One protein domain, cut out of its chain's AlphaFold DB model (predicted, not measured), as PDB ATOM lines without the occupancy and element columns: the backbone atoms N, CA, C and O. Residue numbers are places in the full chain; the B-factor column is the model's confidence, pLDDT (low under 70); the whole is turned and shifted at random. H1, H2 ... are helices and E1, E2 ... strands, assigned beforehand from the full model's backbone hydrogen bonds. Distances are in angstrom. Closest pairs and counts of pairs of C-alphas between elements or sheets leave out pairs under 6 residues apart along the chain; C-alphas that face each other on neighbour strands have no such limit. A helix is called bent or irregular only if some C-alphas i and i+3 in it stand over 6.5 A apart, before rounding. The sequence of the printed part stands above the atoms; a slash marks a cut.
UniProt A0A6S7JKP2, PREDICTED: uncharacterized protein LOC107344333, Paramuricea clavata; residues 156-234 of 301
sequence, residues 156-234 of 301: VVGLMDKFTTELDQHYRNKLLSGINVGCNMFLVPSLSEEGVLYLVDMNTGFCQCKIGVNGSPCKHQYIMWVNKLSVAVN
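This is residues 156 to 234 of the 301 residues of the protein "PREDICTED: uncharacterized protein LOC107344333" of Paramuricea clavata (UniProt A0A6S7JKP2). A small compact body with a long helical arm sticking out: in the body, one three-stranded antiparallel sheet has the short helix H2 packed over one face, and the arm is the bent helix H1, whose residues 156 to 169 stand free. A long loop, residues 202 to 218, leads from E3 to H2. The printed part has 79 residues, with two named helices and three named strands in the order H1, E1, E2, E3, H2; the class is mixed, and the sheet's order is E1, E2, E3. The whole is only just compact, close to loose, with a radius of gyration of the C-alphas of 13.5 A, and it spans 41 by 26 by 21 A.

H1, residues 156 to 176, was assigned as one helix by its hydrogen bonds but is bent, with C-alphas 166 and 169 lying 7.0 A apart. Its arm H1a, residues 156 to 166, begins with C-alpha 156 at (214.869, 263.071, 225.711) and is 14.7 A long; its arm H1b, residues 169 to 176, is 11.4 A long. E1 is residues 179 to 182, and E2 is residues 185 to 189, 13.2 A long. E3, residues 197 to 201, is 13.0 A long. H2, residues 219 to 226, is 10.1 A long and ends with C-alpha 226 at (224.927, 262.519, 248.340).

The arms H1a and H1b stand at a steep tilt of 53 degrees. H1a is apart from H2 and not on the sheet, while H1b only grazes the sheet with its residues 173 to 176. E1, E2 and E3 form a meander, each strand the antiparallel neighbour of the one before. The hairpin E1 and E2 has N 179 and O 187 at 2.9 A; the hairpin E2 and E3 has N 186 and O 200 at 2.8 A. H2 is on the sheet at a height of 9.9 A, over E2 and E3, and runs slantwise to the strands, at 51 degrees to E2 on the local plane. The closest C-alphas of E2 and H2 are those of Val 188 and His 220, 6.3 A apart. H1b and H2 are close but not clearly touching, with their closest C-alphas, those of Lys 174 and Ile 223, 7.0 A apart. Every O i to N i+4 pair is within hydrogen-bond range in H1a and H2, and 3 of 4 are in H1b.

The C-alphas of Val 157 and Cys 183 are the two farthest apart, at 43.5 A. Without residues 156 to 169 the body spans 25 by 23 by 19 A. The printed part has no cut, and the link from E3 to H2 is long, with 17 residues. Residues 162 to 178 have pLDDT under 70; the mean of the printed part is 78.2.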
ATOM      1  N   VAL A 156     216.042 263.323 224.850       80.94
ATOM      2  CA  VAL A 156     214.869 263.071 225.711       80.94
ATOM      3  C   VAL A 156     214.583 261.577 225.879       80.94
ATOM      4  O   VAL A 156     214.068 261.165 226.912       80.94
ATOM      5  N   VAL A 157     214.943 260.757 224.889       81.19
ATOM      6  CA  VAL A 157     214.733 259.303 224.938       81.19
ATOM      7  C   VAL A 157     215.650 258.660 225.978       81.19
ATOM      8  O   VAL A 157     215.162 257.924 226.824       81.19
ATOM      9  N   GLY A 158     216.942 258.996 225.983       77.62
ATOM     10  CA  GLY A 158     217.902 258.540 226.993       77.62
ATOM     11  C   GLY A 158     217.578 259.076 228.387       77.62
ATOM     12  O   GLY A 158     217.760 258.377 229.380       77.62
ATOM     13  N   LEU A 159     217.007 260.284 228.470       76.56
ATOM     14  CA  LEU A 159     216.482 260.809 229.728       76.56
ATOM     15  C   LEU A 159     215.305 259.967 230.247       76.56
ATOM     16  O   LEU A 159     215.301 259.583 231.414       76.56
ATOM     17  N   MET A 160     214.324 259.662 229.393       76.19
ATOM     18  CA  MET A 160     213.170 258.836 229.762       76.19
ATOM     19  C   MET A 160     213.573 257.405 230.117       76.19
ATOM     20  O   MET A 160     213.070 256.867 231.100       76.19
ATOM     21  N   ASP A 161     214.509 256.814 229.376       74.00
ATOM     22  CA  ASP A 161     215.059 255.493 229.681       74.00
ATOM     23  C   ASP A 161     215.681 255.480 231.083       74.00
ATOM     24  O   ASP A 161     215.298 254.664 231.916       74.00
ATOM     25  N   LYS A 162     216.503 256.481 231.426       68.38
ATOM     26  CA  LYS A 162     217.043 256.631 232.788       68.38
ATOM     27  C   LYS A 162     215.975 256.766 233.868       68.38
ATOM     28  O   LYS A 162     216.073 256.116 234.907       68.38
ATOM     29  N   PHE A 163     214.961 257.600 233.648       66.62
ATOM     30  CA  PHE A 163     213.896 257.795 234.635       66.62
ATOM     31  C   PHE A 163     213.037 256.551 234.848       66.62
ATOM     32  O   PHE A 163     212.545 256.342 235.951       66.62
ATOM     33  N   THR A 164     212.853 255.737 233.811       67.25
ATOM     34  CA  THR A 164     211.930 254.594 233.843       67.25
ATOM     35  C   THR A 164     212.610 253.253 234.103       67.25
ATOM     36  O   THR A 164     211.952 252.334 234.578       67.25
ATOM     37  N   THR A 165     213.911 253.123 233.833       64.56
ATOM     38  CA  THR A 165     214.650 251.857 233.994       64.56
ATOM     39  C   THR A 165     215.724 251.916 235.079       64.56
ATOM     40  O   THR A 165     215.912 250.937 235.802       64.56
ATOM     41  N   GLU A 166     216.403 253.055 235.258       60.28
ATOM     42  CA  GLU A 166     217.502 253.190 236.226       60.28
ATOM     43  C   GLU A 166     217.047 253.750 237.585       60.28
ATOM     44  O   GLU A 166     217.739 253.565 238.591       60.28
ATOM     45  N   LEU A 167     215.896 254.431 237.651       58.59
ATOM     46  CA  LEU A 167     215.457 255.133 238.862       58.59
ATOM     47  C   LEU A 167     214.791 254.205 239.907       58.59
ATOM     48  O   LEU A 167     215.046 254.339 241.105       58.59
ATOM     49  N   ASP A 168     213.992 253.223 239.486       56.59
ATOM     50  CA  ASP A 168     213.020 252.571 240.386       56.59
ATOM     51  C   ASP A 168     213.601 251.523 241.356       56.59
ATOM     52  O   ASP A 168     213.160 251.432 242.505       56.59
ATOM     53  N   GLN A 169     214.626 250.758 240.963       50.97
ATOM     54  CA  GLN A 169     215.238 249.746 241.846       50.97
ATOM     55  C   GLN A 169     216.454 250.303 242.616       50.97
ATOM     56  O   GLN A 169     216.681 249.968 243.782       50.97
ATOM     57  N   HIS A 170     217.225 251.193 241.980       52.56
ATOM     58  CA  HIS A 170     218.447 251.793 242.530       52.56
ATOM     59  C   HIS A 170     218.145 252.789 243.649       52.56
ATOM     60  O   HIS A 170     218.728 252.678 244.722       52.56
ATOM     61  N   TYR A 171     217.206 253.725 243.462       53.28
ATOM     62  CA  TYR A 171     216.910 254.742 244.483       53.28
ATOM     63  C   TYR A 171     216.167 254.168 245.698       53.28
ATOM     64  O   TYR A 171     216.376 254.627 246.821       53.28
ATOM     65  N   ARG A 172     215.378 253.105 245.503       52.94
ATOM     66  CA  ARG A 172     214.656 252.398 246.570       52.94
ATOM     67  C   ARG A 172     215.603 251.658 247.525       52.94
ATOM     68  O   ARG A 172     215.465 251.782 248.739       52.94
ATOM     69  N   ASN A 173     216.630 250.991 246.996       54.16
ATOM     70  CA  ASN A 173     217.682 250.350 247.800       54.16
ATOM     71  C   ASN A 173     218.655 251.371 248.425       54.16
ATOM     72  O   ASN A 173     219.212 251.134 249.496       54.16
ATOM     73  N   LYS A 174     218.830 252.526 247.774       54.09
ATOM     74  CA  LYS A 174     219.705 253.641 248.177       54.09
ATOM     75  C   LYS A 174     219.158 254.480 249.343       54.09
ATOM     76  O   LYS A 174     219.953 255.142 250.001       54.09
ATOM     77  N   LEU A 175     217.848 254.437 249.614       52.09
ATOM     78  CA  LEU A 175     217.203 255.150 250.732       52.09
ATOM     79  C   LEU A 175     217.013 254.295 252.000       52.09
ATOM     80  O   LEU A 175     216.975 254.847 253.093       52.09
ATOM     81  N   LEU A 176     216.895 252.967 251.881       53.41
ATOM     82  CA  LEU A 176     216.422 252.101 252.978       53.41
ATOM     83  C   LEU A 176     217.498 251.263 253.684       53.41
ATOM     84  O   LEU A 176     217.190 250.586 254.659       53.41
ATOM     85  N   SER A 177     218.738 251.250 253.199       59.47
ATOM     86  CA  SER A 177     219.667 250.164 253.540       59.47
ATOM     87  C   SER A 177     220.875 250.545 254.393       59.47
ATOM     88  O   SER A 177     221.569 249.657 254.882       59.47
ATOM     89  N   GLY A 178     221.122 251.840 254.593       66.94
ATOM     90  CA  GLY A 178     222.157 252.322 255.501       66.94
ATOM     91  C   GLY A 178     221.688 252.226 256.949       66.94
ATOM     92  O   GLY A 178     220.930 253.084 257.394       66.94
ATOM     93  N   ILE A 179     222.130 251.221 257.704       81.31
ATOM     94  CA  ILE A 179     221.845 251.155 259.144       81.31
ATOM     95  C   ILE A 179     222.895 251.999 259.859       81.31
ATOM     96  O   ILE A 179     224.073 251.645 259.851       81.31
ATOM     97  N   ASN A 180     222.481 253.109 260.473       83.00
ATOM     98  CA  ASN A 180     223.355 253.879 261.356       83.00
ATOM     99  C   ASN A 180     223.665 253.033 262.599       83.00
ATOM    100  O   ASN A 180     222.757 252.660 263.340       83.00
ATOM    101  N   VAL A 181     224.944 252.724 262.811       87.38
ATOM    102  CA  VAL A 181     225.423 251.922 263.949       87.38
ATOM    103  C   VAL A 181     226.110 252.778 265.020       87.38
ATOM    104  O   VAL A 181     226.739 252.248 265.933       87.38
ATOM    105  N   GLY A 182     225.952 254.102 264.941       82.44
ATOM    106  CA  GLY A 182     226.511 255.082 265.867       82.44
ATOM    107  C   GLY A 182     227.807 255.712 265.359       82.44
ATOM    108  O   GLY A 182     228.417 255.247 264.403       82.44
ATOM    109  N   CYS A 183     228.220 256.811 265.999       81.31
ATOM    110  CA  CYS A 183     229.511 257.473 265.759       81.31
ATOM    111  C   CYS A 183     229.821 257.779 264.280       81.31
ATOM    112  O   CYS A 183     230.975 257.701 263.871       81.31
ATOM    113  N   ASN A 184     228.809 258.149 263.485       84.38
ATOM    114  CA  ASN A 184     228.951 258.419 262.048       84.38
ATOM    115  C   ASN A 184     229.391 257.190 261.215       84.38
ATOM    116  O   ASN A 184     230.043 257.317 260.174       84.38
ATOM    117  N   MET A 185     229.041 255.992 261.691       88.75
ATOM    118  CA  MET A 185     229.271 254.721 261.017       88.75
ATOM    119  C   MET A 185     227.958 254.113 260.521       88.75
ATOM    120  O   MET A 185     226.916 254.199 261.175       88.75
ATOM    121  N   PHE A 186     228.023 253.457 259.367       90.06
ATOM    122  CA  PHE A 186     226.862 252.920 258.669       90.06
ATOM    123  C   PHE A 186     227.154 251.522 258.129       90.06
ATOM    124  O   PHE A 186     228.216 251.288 257.555       90.06
ATOM    125  N   LEU A 187     226.205 250.599 258.257       90.56
ATOM    126  CA  LEU A 187     226.201 249.361 257.478       90.56
ATOM    127  C   LEU A 187     225.475 249.629 256.167       90.56
ATOM    128  O   LEU A 187     224.292 249.951 256.186       90.56
ATOM    129  N   VAL A 188     226.180 249.510 255.047       88.81
ATOM    130  CA  VAL A 188     225.655 249.796 253.707       88.81
ATOM    131  C   VAL A 188     225.734 248.523 252.865       88.81
ATOM    132  O   VAL A 188     226.802 247.909 252.820       88.81
ATOM    133  N   PRO A 189     224.660 248.094 252.185       86.44
ATOM    134  CA  PRO A 189     224.692 246.884 251.381       86.44
ATOM    135  C   PRO A 189     225.591 247.021 250.161       86.44
ATOM    136  O   PRO A 189     225.748 248.095 249.573       86.44
ATOM    137  N   SER A 190     226.135 245.884 249.752       83.50
ATOM    138  CA  SER A 190     226.814 245.734 248.478       83.50
ATOM    139  C   SER A 190     225.829 245.930 247.329       83.50
ATOM    140  O   SER A 190     224.734 245.374 247.309       83.50
ATOM    141  N   LEU A 191     226.247 246.706 246.329       72.88
ATOM    142  CA  LEU A 191     225.479 246.904 245.097       72.88
ATOM    143  C   LEU A 191     225.620 245.735 244.110       72.88
ATOM    144  O   LEU A 191     224.918 245.705 243.105       72.88
ATOM    145  N   SER A 192     226.567 244.825 244.348       77.50
ATOM    146  CA  SER A 192     226.899 243.720 243.441       77.50
ATOM    147  C   SER A 192     226.684 242.336 244.044       77.50
ATOM    148  O   SER A 192     226.647 241.363 243.301       77.50
ATOM    149  N   GLU A 193     226.581 242.235 245.368       81.56
ATOM    150  CA  GLU A 193     226.500 240.963 246.087       81.56
ATOM    151  C   GLU A 193     225.325 241.009 247.060       81.56
ATOM    152  O   GLU A 193     225.298 241.817 247.986       81.56
ATOM    153  N   GLU A 194     224.332 240.153 246.840       81.75
ATOM    154  CA  GLU A 194     223.145 240.100 247.686       81.75
ATOM    155  C   GLU A 194     223.495 239.603 249.098       81.75
ATOM    156  O   GLU A 194     224.298 238.688 249.273       81.75
ATOM    157  N   GLY A 195     222.915 240.234 250.123       82.38
ATOM    158  CA  GLY A 195     223.128 239.868 251.529       82.38
ATOM    159  C   GLY A 195     224.454 240.333 252.147       82.38
ATOM    160  O   GLY A 195     224.656 240.142 253.345       82.38
ATOM    161  N   VAL A 196     225.345 240.973 251.384       87.94
ATOM    162  CA  VAL A 196     226.610 241.514 251.907       87.94
ATOM    163  C   VAL A 196     226.414 242.950 252.388       87.94
ATOM    164  O   VAL A 196     225.937 243.799 251.636       87.94
ATOM    165  N   LEU A 197     226.828 243.239 253.623       89.12
ATOM    166  CA  LEU A 197     226.871 244.584 254.203       89.12
ATOM    167  C   LEU A 197     228.326 245.007 254.426       89.12
ATOM    168  O   LEU A 197     229.140 244.228 254.914       89.12
ATOM    169  N   TYR A 198     228.635 246.260 254.113       92.19
ATOM    170  CA  TYR A 198     229.917 246.887 254.391       92.19
ATOM    171  C   TYR A 198     229.766 247.915 255.503       92.19
ATOM    172  O   TYR A 198     228.948 248.827 255.397       92.19
ATOM    173  N   LEU A 199     230.608 247.820 256.531       92.88
ATOM    174  CA  LEU A 199     230.782 248.910 257.481       92.88
ATOM    175  C   LEU A 199     231.506 250.072 256.795       92.88
ATOM    176  O   LEU A 199     232.571 249.897 256.190       92.88
ATOM    177  N   VAL A 200     230.911 251.251 256.900       91.44
ATOM    178  CA  VAL A 200     231.413 252.524 256.398       91.44
ATOM    179  C   VAL A 200     231.583 253.455 257.586       91.44
ATOM    180  O   VAL A 200     230.612 253.743 258.275       91.44
ATOM    181  N   ASP A 201     232.797 253.942 257.812       89.88
ATOM    182  CA  ASP A 201     233.080 255.005 258.773       89.88
ATOM    183  C   ASP A 201     233.311 256.301 257.998       89.88
ATOM    184  O   ASP A 201     234.292 256.451 257.264       89.88
ATOM    185  N   MET A 202     232.379 257.238 258.145       84.56
ATOM    186  CA  MET A 202     232.401 258.497 257.412       84.56
ATOM    187  C   MET A 202     233.375 259.518 258.020       84.56
ATOM    188  O   MET A 202     233.845 260.395 257.295       84.56
ATOM    189  N   ASN A 203     233.767 259.371 259.295       80.81
ATOM    190  CA  ASN A 203     234.784 260.230 259.917       80.81
ATOM    191  C   ASN A 203     236.156 259.942 259.314       80.81
ATOM    192  O   ASN A 203     236.888 260.840 258.900       80.81
ATOM    193  N   THR A 204     236.497 258.656 259.246       79.31
ATOM    194  CA  THR A 204     237.786 258.204 258.727       79.31
ATOM    195  C   THR A 204     237.733 257.896 257.242       79.31
ATOM    196  O   THR A 204     238.751 257.522 256.682       79.31
ATOM    197  N   GLY A 205     236.595 258.046 256.558       82.44
ATOM    198  CA  GLY A 205     236.430 257.673 255.147       82.44
ATOM    199  C   GLY A 205     236.769 256.205 254.851       82.44
ATOM    200  O   GLY A 205     237.085 255.873 253.711       82.44
ATOM    201  N   PHE A 206     236.765 255.338 255.864       89.00
ATOM    202  CA  PHE A 206     237.027 253.911 255.733       89.00
ATOM    203  C   PHE A 206     235.758 253.186 255.279       89.00
ATOM    204  O   PHE A 206     234.643 253.520 255.675       89.00
ATOM    205  N   CYS A 207     235.909 252.162 254.445       92.31
ATOM    206  CA  CYS A 207     234.812 251.261 254.113       92.31
ATOM    207  C   CYS A 207     235.344 249.849 253.884       92.31
ATOM    208  O   CYS A 207     236.287 249.675 253.128       92.31
ATOM    209  N   GLN A 208     234.691 248.828 254.437       94.44
ATOM    210  CA  GLN A 208     235.113 247.425 254.292       94.44
ATOM    211  C   GLN A 208     235.091 246.886 252.850       94.44
ATOM    212  O   GLN A 208     235.571 245.783 252.595       94.44
ATOM    213  N   CYS A 209     234.542 247.631 251.888       92.00
ATOM    214  CA  CYS A 209     234.577 247.215 250.492       92.00
ATOM    215  C   CYS A 209     235.998 247.257 249.916       92.00
ATOM    216  O   CYS A 209     236.828 248.079 250.308       92.00
ATOM    217  N   LYS A 210     236.242 246.443 248.884       90.88
ATOM    218  CA  LYS A 210     237.541 246.338 248.194       90.88
ATOM    219  C   LYS A 210     238.146 247.686 247.777       90.88
ATOM    220  O   LYS A 210     239.362 247.821 247.736       90.88
ATOM    221  N   ILE A 211     237.303 248.661 247.437       88.31
ATOM    222  CA  ILE A 211     237.742 249.997 247.020       88.31
ATOM    223  C   ILE A 211     238.079 250.866 248.236       88.31
ATOM    224  O   ILE A 211     239.121 251.504 248.264       88.31
ATOM    225  N   GLY A 212     237.196 250.909 249.234       87.75
ATOM    226  CA  GLY A 212     237.274 251.870 250.335       87.75
ATOM    227  C   GLY A 212     238.097 251.419 251.540       87.75
ATOM    228  O   GLY A 212     238.259 252.203 252.473       87.75
ATOM    229  N   VAL A 213     238.624 250.190 251.535       88.50
ATOM    230  CA  VAL A 213     239.352 249.617 252.682       88.50
ATOM    231  C   VAL A 213     240.616 250.409 253.026       88.50
ATOM    232  O   VAL A 213     240.967 250.532 254.192       88.50
ATOM    233  N   ASN A 214     241.232 251.046 252.027       83.75
ATOM    234  CA  ASN A 214     242.388 251.936 252.196       83.75
ATOM    235  C   ASN A 214     241.980 253.420 252.269       83.75
ATOM    236  O   ASN A 214     242.752 254.318 251.935       83.75
ATOM    237  N   GLY A 215     240.724 253.695 252.623       83.06
ATOM    238  CA  GLY A 215     240.191 255.047 252.712       83.06
ATOM    239  C   GLY A 215     239.938 255.728 251.366       83.06
ATOM    240  O   GLY A 215     239.694 256.932 251.354       83.06
ATOM    241  N   SER A 216     240.006 255.008 250.239       83.75
ATOM    242  CA  SER A 216     239.693 255.564 248.918       83.75
ATOM    243  C   SER A 216     238.194 255.896 248.796       83.75
ATOM    244  O   SER A 216     237.367 255.199 249.396       83.75
ATOM    245  N   PRO A 217     237.805 256.888 247.973       85.31
ATOM    246  CA  PRO A 217     236.399 257.184 247.717       85.31
ATOM    247  C   PRO A 217     235.700 255.977 247.087       85.31
ATOM    248  O   PRO A 217     236.138 255.456 246.058       85.31
ATOM    249  N   CYS A 218     234.596 255.533 247.684       87.94
ATOM    250  CA  CYS A 218     233.809 254.412 247.176       87.94
ATOM    251  C   CYS A 218     232.324 254.772 247.051       87.94
ATOM    252  O   CYS A 218     231.850 255.759 247.614       87.94
ATOM    253  N   LYS A 219     231.565 253.935 246.332       85.06
ATOM    254  CA  LYS A 219     230.119 254.133 246.130       85.06
ATOM    255  C   LYS A 219     229.340 254.152 247.448       85.06
ATOM    256  O   LYS A 219     228.395 254.919 247.567       85.06
ATOM    257  N   HIS A 220     229.749 253.355 248.436       88.06
ATOM    258  CA  HIS A 220     229.072 253.296 249.735       88.06
ATOM    259  C   HIS A 220     229.213 254.617 250.507       88.06
ATOM    260  O   HIS A 220     228.215 255.149 250.982       88.06
ATOM    261  N   GLN A 221     230.417 255.203 250.540       87.94
ATOM    262  CA  GLN A 221     230.631 256.539 251.112       87.94
ATOM    263  C   GLN A 221     229.869 257.613 250.320       87.94
ATOM    264  O   GLN A 221     229.223 258.477 250.905       87.94
ATOM    265  N   TYR A 222     229.907 257.536 248.983       84.25
ATOM    266  CA  TYR A 222     229.225 258.494 248.109       84.25
ATOM    267  C   TYR A 222     227.712 258.513 248.346       84.25
ATOM    268  O   TYR A 222     227.115 259.581 248.363       84.25
ATOM    269  N   ILE A 223     227.087 257.351 248.562       80.69
ATOM    270  CA  ILE A 223     225.647 257.260 248.834       80.69
ATOM    271  C   ILE A 223     225.289 257.936 250.163       80.69
ATOM    272  O   ILE A 223     224.282 258.638 250.220       80.69
ATOM    273  N   MET A 224     226.096 257.773 251.214       81.69
ATOM    274  CA  MET A 224     225.856 258.468 252.487       81.69
ATOM    275  C   MET A 224     225.998 259.989 252.325       81.69
ATOM    276  O   MET A 224     225.155 260.748 252.802       81.69
ATOM    277  N   TRP A 225     227.024 260.423 251.587       82.25
ATOM    278  CA  TRP A 225     227.308 261.834 251.331       82.25
ATOM    279  C   TRP A 225     226.246 262.512 250.444       82.25
ATOM    280  O   TRP A 225     225.706 263.550 250.818       82.25
ATOM    281  N   VAL A 226     225.864 261.910 249.311       76.31
ATOM    282  CA  VAL A 226     224.927 262.519 248.340       76.31
ATOM    283  C   VAL A 226     223.510 262.653 248.899       76.31
ATOM    284  O   VAL A 226     222.780 263.567 248.534       76.31
ATOM    285  N   ASN A 227     223.123 261.765 249.820       74.06
ATOM    286  CA  ASN A 227     221.829 261.827 250.502       74.06
ATOM    287  C   ASN A 227     221.852 262.727 251.750       74.06
ATOM    288  O   ASN A 227     220.898 262.708 252.523       74.06
ATOM    289  N   LYS A 228     222.928 263.497 251.972       73.88
ATOM    290  CA  LYS A 228     223.089 264.394 253.128       73.88
ATOM    291  C   LYS A 228     222.952 263.682 254.488       73.88
ATOM    292  O   LYS A 228     222.597 264.314 255.477       73.88
ATOM    293  N   LEU A 229     223.233 262.375 254.550       76.38
ATOM    294  CA  LEU A 229     223.190 261.596 255.797       76.38
ATOM    295  C   LEU A 229     224.463 261.775 256.627       76.38
ATOM    296  O   LEU A 229     224.449 261.571 257.838       76.38
ATOM    297  N   SER A 230     225.571 262.115 255.967       78.00
ATOM    298  CA  SER A 230     226.858 262.342 256.607       78.00
ATOM    299  C   SER A 230     227.800 263.151 255.713       78.00
ATOM    300  O   SER A 230     227.704 263.116 254.485       78.00
ATOM    301  N   VAL A 231     228.733 263.862 256.338       77.00
ATOM    302  CA  VAL A 231     229.890 264.485 255.684       77.00
ATOM    303  C   VAL A 231     230.978 263.438 255.440       77.00
ATOM    304  O   VAL A 231     231.119 262.483 256.199       77.00
ATOM    305  N   ALA A 232     231.778 263.616 254.393       77.00
ATOM    306  CA  ALA A 232     232.843 262.685 254.052       77.00
ATOM    307  C   ALA A 232     234.121 263.444 253.723       77.00
ATOM    308  O   ALA A 232     234.115 264.284 252.831       77.00
ATOM    309  N   VAL A 233     235.236 263.036 254.326       73.56
ATOM    310  CA  VAL A 233     236.580 263.531 253.974       73.56
ATOM    311  C   VAL A 233     236.869 263.410 252.469       73.56
ATOM    312  O   VAL A 233     237.568 264.231 251.892       73.56
ATOM    313  N   ASN A 234     236.311 262.400 251.805       77.50
ATOM    314  CA  ASN A 234     236.604 262.096 250.405       77.50
ATOM    315  C   ASN A 234     235.800 262.911 249.372       77.50
ATOM    316  O   ASN A 234     236.116 262.836 248.183       77.50
TER     317      ASN A 234